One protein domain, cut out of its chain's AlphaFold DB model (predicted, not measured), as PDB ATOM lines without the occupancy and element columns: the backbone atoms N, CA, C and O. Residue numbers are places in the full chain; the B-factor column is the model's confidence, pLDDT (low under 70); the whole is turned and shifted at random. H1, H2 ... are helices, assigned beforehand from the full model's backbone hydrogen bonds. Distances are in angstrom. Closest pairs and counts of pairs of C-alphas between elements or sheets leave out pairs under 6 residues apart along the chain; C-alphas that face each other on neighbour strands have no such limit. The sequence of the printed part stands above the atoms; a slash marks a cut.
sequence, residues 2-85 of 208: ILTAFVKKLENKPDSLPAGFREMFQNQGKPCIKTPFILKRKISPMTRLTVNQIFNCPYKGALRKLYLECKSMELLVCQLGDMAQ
ATOM      1  N   ILE A   2     -48.403  84.104  42.605       57.66
ATOM      2  CA  ILE A   2     -47.466  83.805  41.515       57.66
ATOM      3  C   ILE A   2     -46.007  83.768  42.016       57.66
ATOM      4  O   ILE A   2     -45.270  82.858  41.652       57.66
ATOM      5  N   LEU A   3     -45.599  84.680  42.913       52.97
ATOM      6  CA  LEU A   3     -44.223  84.703  43.449       52.97
ATOM      7  C   LEU A   3     -43.913  83.439  44.258       52.97
ATOM      8  O   LEU A   3     -42.865  82.832  44.088       52.97
ATOM      9  N   THR A   4     -44.867  82.993  45.073       57.38
ATOM     10  CA  THR A   4     -44.770  81.749  45.846       57.38
ATOM     11  C   THR A   4     -44.651  80.528  44.934       57.38
ATOM     12  O   THR A   4     -43.843  79.646  45.196       57.38
ATOM     13  N   ALA A   5     -45.417  80.482  43.839       62.97
ATOM     14  CA  ALA A   5     -45.324  79.407  42.855       62.97
ATOM     15  C   ALA A   5     -43.984  79.424  42.101       62.97
ATOM     16  O   ALA A   5     -43.411  78.366  41.859       62.97
ATOM     17  N   PHE A   6     -43.465  80.610  41.770       64.94
ATOM     18  CA  PHE A   6     -42.156  80.779  41.143       64.94
ATOM     19  C   PHE A   6     -41.022  80.330  42.070       64.94
ATOM     20  O   PHE A   6     -40.222  79.491  41.672       64.94
ATOM     21  N   VAL A   7     -41.007  80.796  43.322       63.56
ATOM     22  CA  VAL A   7     -40.026  80.375  44.336       63.56
ATOM     23  C   VAL A   7     -40.091  78.865  44.549       63.56
ATOM     24  O   VAL A   7     -39.068  78.202  44.450       63.56
ATOM     25  N   LYS A   8     -41.290  78.288  44.691       65.19
ATOM     26  CA  LYS A   8     -41.464  76.832  44.800       65.19
ATOM     27  C   LYS A   8     -40.969  76.085  43.554       65.19
ATOM     28  O   LYS A   8     -40.477  74.965  43.643       65.19
ATOM     29  N   LYS A   9     -41.091  76.680  42.364       66.25
ATOM     30  CA  LYS A   9     -40.564  76.110  41.114       66.25
ATOM     31  C   LYS A   9     -39.032  76.172  41.057       66.25
ATOM     32  O   LYS A   9     -38.436  75.239  40.529       66.25
ATOM     33  N   LEU A  10     -38.419  77.216  41.623       63.06
ATOM     34  CA  LEU A  10     -36.963  77.342  41.778       63.06
ATOM     35  C   LEU A  10     -36.410  76.383  42.847       63.06
ATOM     36  O   LEU A  10     -35.404  75.725  42.606       63.06
ATOM     37  N   GLU A  11     -37.101  76.239  43.980       59.56
ATOM     38  CA  GLU A  11     -36.758  75.300  45.062       59.56
ATOM     39  C   GLU A  11     -36.706  73.845  44.583       59.56
ATOM     40  O   GLU A  11     -35.869  73.073  45.036       59.56
ATOM     41  N   ASN A  12     -37.566  73.472  43.630       60.84
ATOM     42  CA  ASN A  12     -37.604  72.121  43.067       60.84
ATOM     43  C   ASN A  12     -36.489  71.838  42.038       60.84
ATOM     44  O   ASN A  12     -36.401  70.713  41.546       60.84
ATOM     45  N   LYS A  13     -35.656  72.829  41.674       63.91
ATOM     46  CA  LYS A  13     -34.503  72.669  40.760       63.91
ATOM     47  C   LYS A  13     -33.297  73.521  41.197       63.91
ATOM     48  O   LYS A  13     -32.853  74.388  40.434       63.91
ATOM     49  N   PRO A  14     -32.721  73.274  42.385       59.84
ATOM     50  CA  PRO A  14     -31.636  74.094  42.920       59.84
ATOM     51  C   PRO A  14     -30.381  74.071  42.031       59.84
ATOM     52  O   PRO A  14     -29.681  75.074  41.939       59.84
ATOM     53  N   ASP A  15     -30.138  72.984  41.294       61.53
ATOM     54  CA  ASP A  15     -28.973  72.855  40.405       61.53
ATOM     55  C   ASP A  15     -28.992  73.830  39.218       61.53
ATOM     56  O   ASP A  15     -27.940  74.170  38.681       61.53
ATOM     57  N   SER A  16     -30.174  74.333  38.838       64.12
ATOM     58  CA  SER A  16     -30.321  75.352  37.786       64.12
ATOM     59  C   SER A  16     -30.070  76.785  38.261       64.12
ATOM     60  O   SER A  16     -30.011  77.699  37.445       64.12
ATOM     61  N   LEU A  17     -29.906  77.004  39.570       67.62
ATOM     62  CA  LEU A  17     -29.627  78.331  40.110       67.62
ATOM     63  C   LEU A  17     -28.123  78.643  40.025       67.62
ATOM     64  O   LEU A  17     -27.298  77.729  40.082       67.62
ATOM     65  N   PRO A  18     -27.725  79.919  39.941       67.44
ATOM     66  CA  PRO A  18     -26.323  80.307  40.059       67.44
ATOM     67  C   PRO A  18     -25.748  79.914  41.428       67.44
ATOM     68  O   PRO A  18     -26.450  79.992  42.438       67.44
ATOM     69  N   ALA A  19     -24.463  79.546  41.485       64.88
ATOM     70  CA  ALA A  19     -23.825  78.999  42.691       64.88
ATOM     71  C   ALA A  19     -24.051  79.857  43.955       64.88
ATOM     72  O   ALA A  19     -24.515  79.334  44.964       64.88
ATOM     73  N   GLY A  20     -23.853  81.180  43.870       64.19
ATOM     74  CA  GLY A  20     -24.063  82.092  45.006       64.19
ATOM     75  C   GLY A  20     -25.521  82.230  45.467       64.19
ATOM     76  O   GLY A  20     -25.768  82.692  46.572       64.19
ATOM     77  N   PHE A  21     -26.495  81.824  44.647       67.88
ATOM     78  CA  PHE A  21     -27.914  81.813  45.017       67.88
ATOM     79  C   PHE A  21     -28.349  80.453  45.590       67.88
ATOM     80  O   PHE A  21     -29.258  80.402  46.416       67.88
ATOM     81  N   ARG A  22     -27.680  79.348  45.214       68.19
ATOM     82  CA  ARG A  22     -27.967  77.997  45.744       68.19
ATOM     83  C   ARG A  22     -27.788  77.915  47.252       68.19
ATOM     84  O   ARG A  22     -28.592  77.267  47.916       68.19
ATOM     85  N   GLU A  23     -26.779  78.594  47.792       64.00
ATOM     86  CA  GLU A  23     -26.481  78.631  49.231       64.00
ATOM     87  C   GLU A  23     -27.672  79.127  50.072       64.00
ATOM     88  O   GLU A  23     -27.834  78.717  51.220       64.00
ATOM     89  N   MET A  24     -28.577  79.925  49.488       62.66
ATOM     90  CA  MET A  24     -29.792  80.393  50.164       62.66
ATOM     91  C   MET A  24     -30.850  79.294  50.369       62.66
ATOM     92  O   MET A  24     -31.685  79.422  51.263       62.66
ATOM     93  N   PHE A  25     -30.820  78.220  49.570       60.75
ATOM     94  CA  PHE A  25     -31.819  77.138  49.575       60.75
ATOM     95  C   PHE A  25     -31.301  75.820  50.166       60.75
ATOM     96  O   PHE A  25     -32.070  74.873  50.314       60.75
ATOM     97  N   GLN A  26     -30.021  75.744  50.540       56.66
ATOM     98  CA  GLN A  26     -29.405  74.525  51.082       56.66
ATOM     99  C   GLN A  26     -29.933  74.130  52.477       56.66
ATOM    100  O   GLN A  26     -29.806  72.973  52.871       56.66
ATOM    101  N   ASN A  27     -30.592  75.040  53.207       52.66
ATOM    102  CA  ASN A  27     -31.236  74.725  54.486       52.66
ATOM    103  C   ASN A  27     -32.716  74.366  54.292       52.66
ATOM    104  O   ASN A  27     -33.605  75.215  54.368       52.66
ATOM    105  N   GLN A  28     -32.943  73.075  54.043       48.78
ATOM    106  CA  GLN A  28     -34.229  72.379  53.937       48.78
ATOM    107  C   GLN A  28     -35.374  73.013  54.760       48.78
ATOM    108  O   GLN A  28     -35.537  72.760  55.952       48.78
ATOM    109  N   GLY A  29     -36.226  73.798  54.093       48.66
ATOM    110  CA  GLY A  29     -37.595  74.075  54.547       48.66
ATOM    111  C   GLY A  29     -37.818  75.289  55.454       48.66
ATOM    112  O   GLY A  29     -38.968  75.557  55.804       48.66
ATOM    113  N   LYS A  30     -36.788  76.070  55.801       47.81
ATOM    114  CA  LYS A  30     -36.966  77.409  56.393       47.81
ATOM    115  C   LYS A  30     -35.959  78.379  55.774       47.81
ATOM    116  O   LYS A  30     -34.768  78.224  56.042       47.81
ATOM    117  N   PRO A  31     -36.394  79.399  55.006       49.22
ATOM    118  CA  PRO A  31     -35.505  80.462  54.556       49.22
ATOM    119  C   PRO A  31     -35.083  81.298  55.770       49.22
ATOM    120  O   PRO A  31     -35.660  82.337  56.079       49.22
ATOM    121  N   CYS A  32     -34.091  80.830  56.521       47.31
ATOM    122  CA  CYS A  32     -33.431  81.637  57.531       47.31
ATOM    123  C   CYS A  32     -32.446  82.553  56.804       47.31
ATOM    124  O   CYS A  32     -31.269  82.225  56.674       47.31
ATOM    125  N   ILE A  33     -32.932  83.706  56.338       52.81
ATOM    126  CA  ILE A  33     -32.085  84.823  55.902       52.81
ATOM    127  C   ILE A  33     -31.389  85.366  57.161       52.81
ATOM    128  O   ILE A  33     -31.807  86.362  57.739       52.81
ATOM    129  N   LYS A  34     -30.373  84.653  57.668       49.72
ATOM    130  CA  LYS A  34     -29.590  85.091  58.838       49.72
ATOM    131  C   LYS A  34     -28.684  86.273  58.489       49.72
ATOM    132  O   LYS A  34     -28.286  87.023  59.371       49.72
ATOM    133  N   THR A  35     -28.399  86.450  57.202       51.53
ATOM    134  CA  THR A  35     -27.600  87.538  56.648       51.53
ATOM    135  C   THR A  35     -28.244  88.023  55.351       51.53
ATOM    136  O   THR A  35     -28.645  87.185  54.536       51.53
ATOM    137  N   PRO A  36     -28.360  89.344  55.125       59.66
ATOM    138  CA  PRO A  36     -28.869  89.862  53.864       59.66
ATOM    139  C   PRO A  36     -27.960  89.404  52.719       59.66
ATOM    140  O   PRO A  36     -26.742  89.569  52.776       59.66
ATOM    141  N   PHE A  37     -28.552  88.831  51.673       67.00
ATOM    142  CA  PHE A  37     -27.830  88.546  50.439       67.00
ATOM    143  C   PHE A  37     -27.613  89.867  49.693       67.00
ATOM    144  O   PHE A  37     -28.547  90.430  49.122       67.00
ATOM    145  N   ILE A  38     -26.390  90.397  49.749       65.88
ATOM    146  CA  ILE A  38     -26.024  91.671  49.121       65.88
ATOM    147  C   ILE A  38     -25.119  91.384  47.927       65.88
ATOM    148  O   ILE A  38     -23.972  90.970  48.085       65.88
ATOM    149  N   LEU A  39     -25.619  91.669  46.728       66.56
ATOM    150  CA  LEU A  39     -24.864  91.554  45.487       66.56
ATOM    151  C   LEU A  39     -24.495  92.957  44.982       66.56
ATOM    152  O   LEU A  39     -25.359  93.718  44.553       66.56
ATOM    153  N   LYS A  40     -23.206  93.318  45.013       68.31
ATOM    154  CA  LYS A  40     -22.714  94.565  44.398       68.31
ATOM    155  C   LYS A  40     -22.287  94.298  42.957       68.31
ATOM    156  O   LYS A  40     -21.227  93.719  42.729       68.31
ATOM    157  N   ARG A  41     -23.090  94.722  41.975       69.69
ATOM    158  CA  ARG A  41     -22.773  94.607  40.538       69.69
ATOM    159  C   ARG A  41     -23.230  95.831  39.750       69.69
ATOM    160  O   ARG A  41     -24.048  96.620  40.219       69.69
ATOM    161  N   LYS A  42     -22.687  95.984  38.538       68.81
ATOM    162  CA  LYS A  42     -23.176  96.975  37.569       68.81
ATOM    163  C   LYS A  42     -24.590  96.581  37.135       68.81
ATOM    164  O   LYS A  42     -24.825  95.425  36.799       68.81
ATOM    165  N   ILE A  43     -25.509  97.541  37.144       74.19
ATOM    166  CA  ILE A  43     -26.906  97.325  36.754       74.19
ATOM    167  C   ILE A  43     -26.963  97.033  35.250       74.19
ATOM    168  O   ILE A  43     -26.549  97.872  34.443       74.19
ATOM    169  N   SER A  44     -27.482  95.861  34.873       77.00
ATOM    170  CA  SER A  44     -27.706  95.510  33.468       77.00
ATOM    171  C   SER A  44     -28.786  96.405  32.837       77.00
ATOM    172  O   SER A  44     -29.675  96.892  33.546       77.00
ATOM    173  N   PRO A  45     -28.751  96.647  31.509       73.25
ATOM    174  CA  PRO A  45     -29.758  97.469  30.835       73.25
ATOM    175  C   PRO A  45     -31.189  96.988  31.092       73.25
ATOM    176  O   PRO A  45     -32.065  97.809  31.356       73.25
ATOM    177  N   MET A  46     -31.403  95.666  31.103       75.19
ATOM    178  CA  MET A  46     -32.705  95.088  31.430       75.19
ATOM    179  C   MET A  46     -33.117  95.378  32.873       75.19
ATOM    180  O   MET A  46     -34.202  95.903  33.095       75.19
ATOM    181  N   THR A  47     -32.233  95.158  33.851       83.75
ATOM    182  CA  THR A  47     -32.536  95.511  35.248       83.75
ATOM    183  C   THR A  47     -32.940  96.982  35.365       83.75
ATOM    184  O   THR A  47     -33.946  97.297  35.997       83.75
ATOM    185  N   ARG A  48     -32.210  97.899  34.712       80.75
ATOM    186  CA  ARG A  48     -32.541  99.332  34.751       80.75
ATOM    187  C   ARG A  48     -33.910  99.633  34.136       80.75
ATOM    188  O   ARG A  48     -34.663 100.419  34.710       80.75
ATOM    189  N   LEU A  49     -34.235  99.013  33.005       77.88
ATOM    190  CA  LEU A  49     -35.530  99.165  32.341       77.88
ATOM    191  C   LEU A  49     -36.688  98.705  33.220       77.88
ATOM    192  O   LEU A  49     -37.652  99.447  33.410       77.88
ATOM    193  N   THR A  50     -36.579  97.504  33.785       83.88
ATOM    194  CA  THR A  50     -37.613  96.943  34.655       83.88
ATOM    195  C   THR A  50     -37.791  97.800  35.909       83.88
ATOM    196  O   THR A  50     -38.925  98.079  36.298       83.88
ATOM    197  N   VAL A  51     -36.698  98.291  36.509       86.25
ATOM    198  CA  VAL A  51     -36.753  99.233  37.642       86.25
ATOM    199  C   VAL A  51     -37.492 100.516  37.255       86.25
ATOM    200  O   VAL A  51     -38.386 100.952  37.975       86.25
ATOM    201  N   ASN A  52     -37.168 101.114  36.106       78.88
ATOM    202  CA  ASN A  52     -37.841 102.328  35.648       78.88
ATOM    203  C   ASN A  52     -39.350 102.097  35.442       78.88
ATOM    204  O   ASN A  52     -40.171 102.887  35.895       78.88
ATOM    205  N   GLN A  53     -39.722 100.969  34.840       81.50
ATOM    206  CA  GLN A  53     -41.115 100.564  34.657       81.50
ATOM    207  C   GLN A  53     -41.863 100.349  35.984       81.50
ATOM    208  O   GLN A  53     -43.044 100.676  36.077       81.50
ATOM    209  N   ILE A  54     -41.186  99.843  37.021       88.81
ATOM    210  CA  ILE A  54     -41.744  99.724  38.378       88.81
ATOM    211  C   ILE A  54     -42.076 101.100  38.952       88.81
ATOM    212  O   ILE A  54     -43.199 101.301  39.417       88.81
ATOM    213  N   PHE A  55     -41.125 102.037  38.895       83.25
ATOM    214  CA  PHE A  55     -41.341 103.408  39.362       83.25
ATOM    215  C   PHE A  55     -42.448 104.112  38.568       83.25
ATOM    216  O   PHE A  55     -43.224 104.873  39.135       83.25
ATOM    217  N   ASN A  56     -42.588 103.777  37.283       74.81
ATOM    218  CA  ASN A  56     -43.515 104.419  36.350       74.81
ATOM    219  C   ASN A  56     -44.752 103.569  36.053       74.81
ATOM    220  O   ASN A  56     -45.274 103.579  34.936       74.81
ATOM    221  N   CYS A  57     -45.221 102.804  37.040       80.38
ATOM    222  CA  CYS A  57     -46.373 101.929  36.866       80.38
ATOM    223  C   CYS A  57     -47.621 102.739  36.442       80.38
ATOM    224  O   CYS A  57     -48.098 103.569  37.218       80.38
ATOM    225  N   PRO A  58     -48.215 102.477  35.257       72.50
ATOM    226  CA  PRO A  58     -49.368 103.239  34.772       72.50
ATOM    227  C   PRO A  58     -50.694 102.790  35.409       72.50
ATOM    228  O   PRO A  58     -51.742 103.388  35.164       72.50
ATOM    229  N   TYR A  59     -50.672 101.711  36.193       81.50
ATOM    230  CA  TYR A  59     -51.860 101.067  36.742       81.50
ATOM    231  C   TYR A  59     -52.091 101.454  38.206       81.50
ATOM    232  O   TYR A  59     -51.160 101.750  38.953       81.50
ATOM    233  N   LYS A  60     -53.357 101.405  38.637       81.44
ATOM    234  CA  LYS A  60     -53.796 101.672  40.020       81.44
ATOM    235  C   LYS A  60     -54.572 100.473  40.585       81.44
ATOM    236  O   LYS A  60     -54.938  99.554  39.849       81.44
ATOM    237  N   GLY A  61     -54.792 100.459  41.902       88.19
ATOM    238  CA  GLY A  61     -55.571  99.419  42.587       88.19
ATOM    239  C   GLY A  61     -55.017  98.000  42.398       88.19
ATOM    240  O   GLY A  61     -53.806  97.779  42.450       88.19
ATOM    241  N   ALA A  62     -55.905  97.029  42.161       87.62
ATOM    242  CA  ALA A  62     -55.539  95.617  42.009       87.62
ATOM    243  C   ALA A  62     -54.572  95.361  40.835       87.62
ATOM    244  O   ALA A  62     -53.657  94.546  40.958       87.62
ATOM    245  N   LEU A  63     -54.716  96.100  39.728       79.50
ATOM    246  CA  LEU A  63     -53.832  95.972  38.565       79.50
ATOM    247  C   LEU A  63     -52.414  96.471  38.855       79.50
ATOM    248  O   LEU A  63     -51.458  95.870  38.372       79.50
ATOM    249  N   ARG A  64     -52.254  97.509  39.692       86.62
ATOM    250  CA  ARG A  64     -50.928  97.953  40.160       86.62
ATOM    251  C   ARG A  64     -50.218  96.835  40.906       86.62
ATOM    252  O   ARG A  64     -49.058  96.556  40.633       86.62
ATOM    253  N   LYS A  65     -50.921  96.178  41.831       85.50
ATOM    254  CA  LYS A  65     -50.358  95.068  42.605       85.50
ATOM    255  C   LYS A  65     -49.893  93.938  41.687       85.50
ATOM    256  O   LYS A  65     -48.752  93.507  41.800       85.50
ATOM    257  N   LEU A  66     -50.738  93.524  40.741       85.56
ATOM    258  CA  LEU A  66     -50.390  92.480  39.777       85.56
ATOM    259  C   LEU A  66     -49.195  92.881  38.897       85.56
ATOM    260  O   LEU A  66     -48.273  92.094  38.713       85.56
ATOM    261  N   TYR A  67     -49.177  94.120  38.399       84.62
ATOM    262  CA  TYR A  67     -48.068  94.649  37.606       84.62
ATOM    263  C   TYR A  67     -46.742  94.614  38.372       84.62
ATOM    264  O   TYR A  67     -45.733  94.148  37.845       84.62
ATOM    265  N   LEU A  68     -46.748  95.076  39.626       87.94
ATOM    266  CA  LEU A  68     -45.562  95.081  40.478       87.94
ATOM    267  C   LEU A  68     -45.102  93.661  40.831       87.94
ATOM    268  O   LEU A  68     -43.898  93.416  40.862       87.94
ATOM    269  N   GLU A  69     -46.025  92.715  41.035       88.00
ATOM    270  CA  GLU A  69     -45.688  91.294  41.204       88.00
ATOM    271  C   GLU A  69     -44.962  90.748  39.960       88.00
ATOM    272  O   GLU A  69     -43.902  90.133  40.096       88.00
ATOM    273  N   CYS A  70     -45.463  91.038  38.754       85.56
ATOM    274  CA  CYS A  70     -44.819  90.636  37.500       85.56
ATOM    275  C   CYS A  70     -43.431  91.269  37.334       85.56
ATOM    276  O   CYS A  70     -42.470  90.578  37.001       85.56
ATOM    277  N   LYS A  71     -43.297  92.572  37.599       88.31
ATOM    278  CA  LYS A  71     -42.009  93.264  37.460       88.31
ATOM    279  C   LYS A  71     -40.983  92.834  38.503       88.31
ATOM    280  O   LYS A  71     -39.797  92.781  38.200       88.31
ATOM    281  N   SER A  72     -41.429  92.454  39.697       87.75
ATOM    282  CA  SER A  72     -40.552  91.858  40.711       87.75
ATOM    283  C   SER A  72     -39.972  90.526  40.230       87.75
ATOM    284  O   SER A  72     -38.791  90.261  40.434       87.75
ATOM    285  N   MET A  73     -40.769  89.702  39.542       82.94
ATOM    286  CA  MET A  73     -40.270  88.462  38.933       82.94
ATOM    287  C   MET A  73     -39.301  88.737  37.799       82.94
ATOM    288  O   MET A  73     -38.265  88.092  37.720       82.94
ATOM    289  N   GLU A  74     -39.623  89.695  36.939       85.56
ATOM    290  CA  GLU A  74     -38.745  90.100  35.846       85.56
ATOM    291  C   GLU A  74     -37.380  90.568  36.371       85.56
ATOM    292  O   GLU A  74     -36.353  90.124  35.864       85.56
ATOM    293  N   LEU A  75     -37.353  91.363  37.450       86.50
ATOM    294  CA  LEU A  75     -36.111  91.741  38.129       86.50
ATOM    295  C   LEU A  75     -35.348  90.529  38.662       86.50
ATOM    296  O   LEU A  75     -34.139  90.441  38.459       86.50
ATOM    297  N   LEU A  76     -36.034  89.595  39.330       84.25
ATOM    298  CA  LEU A  76     -35.405  88.375  39.841       84.25
ATOM    299  C   LEU A  76     -34.790  87.549  38.710       84.25
ATOM    300  O   LEU A  76     -33.657  87.098  38.837       84.25
ATOM    301  N   VAL A  77     -35.498  87.394  37.590       82.81
ATOM    302  CA  VAL A  77     -34.989  86.690  36.407       82.81
ATOM    303  C   VAL A  77     -33.758  87.395  35.838       82.81
ATOM    304  O   VAL A  77     -32.765  86.725  35.570       82.81
ATOM    305  N   CYS A  78     -33.774  88.727  35.722       80.06
ATOM    306  CA  CYS A  78     -32.608  89.492  35.267       80.06
ATOM    307  C   CYS A  78     -31.391  89.254  36.172       80.06
ATOM    308  O   CYS A  78     -30.302  88.971  35.679       80.06
ATOM    309  N   GLN A  79     -31.580  89.309  37.495       80.94
ATOM    310  CA  GLN A  79     -30.496  89.084  38.455       80.94
ATOM    311  C   GLN A  79     -29.956  87.652  38.399       80.94
ATOM    312  O   GLN A  79     -28.741  87.456  38.414       80.94
ATOM    313  N   LEU A  80     -30.833  86.651  38.298       79.06
ATOM    314  CA  LEU A  80     -30.422  85.251  38.196       79.06
ATOM    315  C   LEU A  80     -29.690  84.962  36.880       79.06
ATOM    316  O   LEU A  80     -28.652  84.306  36.917       79.06
ATOM    317  N   GLY A  81     -30.163  85.496  35.751       77.50
ATOM    318  CA  GLY A  81     -29.482  85.370  34.457       77.50
ATOM    319  C   GLY A  81     -28.094  86.016  34.468       77.50
ATOM    320  O   GLY A  81     -27.107  85.384  34.088       77.50
ATOM    321  N   ASP A  82     -27.986  87.232  35.018       73.69
ATOM    322  CA  ASP A  82     -26.709  87.942  35.177       73.69
ATOM    323  C   ASP A  82     -25.726  87.163  36.084       73.69
ATOM    324  O   ASP A  82     -24.503  87.201  35.897       73.69
ATOM    325  N   MET A  83     -26.231  86.452  37.099       72.25
ATOM    326  CA  MET A  83     -25.432  85.589  37.981       72.25
ATOM    327  C   MET A  83     -25.011  84.277  37.306       72.25
ATOM    328  O   MET A  83     -23.886  83.829  37.526       72.25
ATOM    329  N   ALA A  84     -25.881  83.677  36.493       70.94
ATOM    330  CA  ALA A  84     -25.596  82.456  35.740       70.94
ATOM    331  C   ALA A  84     -24.646  82.688  34.552       70.94
ATOM    332  O   ALA A  84     -24.214  81.722  33.928       70.94
ATOM    333  N   GLN A  85     -24.306  83.951  34.253       67.44
ATOM    334  CA  GLN A  85     -23.590  84.346  33.033       67.44
ATOM    335  C   GLN A  85     -24.287  83.805  31.777       67.44
ATOM    336  O   GLN A  85     -23.630  83.469  30.791       67.44
TER     337      GLN A  85
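This is residues 2 to 85 of the 208 residues of the protein "HTH araC/xylS-type domain-containing protein" of Deltaproteobacteria bacterium (UniProt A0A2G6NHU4). A long helix, H4, has H3 folded back beside it as a helical hairpin; the shorter H1 lies toward its other side, and small H2 near its end. A long loop, residues 23 to 44, swings round from H2 to H3. The 84 printed residues have four named helices, H1 to H4, and no named strand: all helix. The whole is only just loose, close to compact, radius of gyration of the C-alphas 14.3 A, spanning 39 by 29 by 23 A.

H4, residues 61 to 84, touches H3, residues 45 to 55, with residues 68 to 79 alone, at a shallow tilt of 19 degrees, opposite ways; the closest C-alphas, of Thr 47 and Leu 75, are 5.9 A apart. H1, residues 2 to 11, only just touches H4, with 3 pairs of C-alphas within 8 A, the closest Leu 3 and Met 73. In H1, H3 and H4 every O i to N i+4 pair is within hydrogen-bond range.

H4 runs 35.1 A from C-alpha 61 at (-55.571, 99.419, 42.587) to C-alpha 84 at (-25.596, 82.456, 35.740). H2 is residues 19 to 22.

The printed part has no cut. H2 to H3 is a long link. Residues 2 to 42 and 85 have pLDDT under 70.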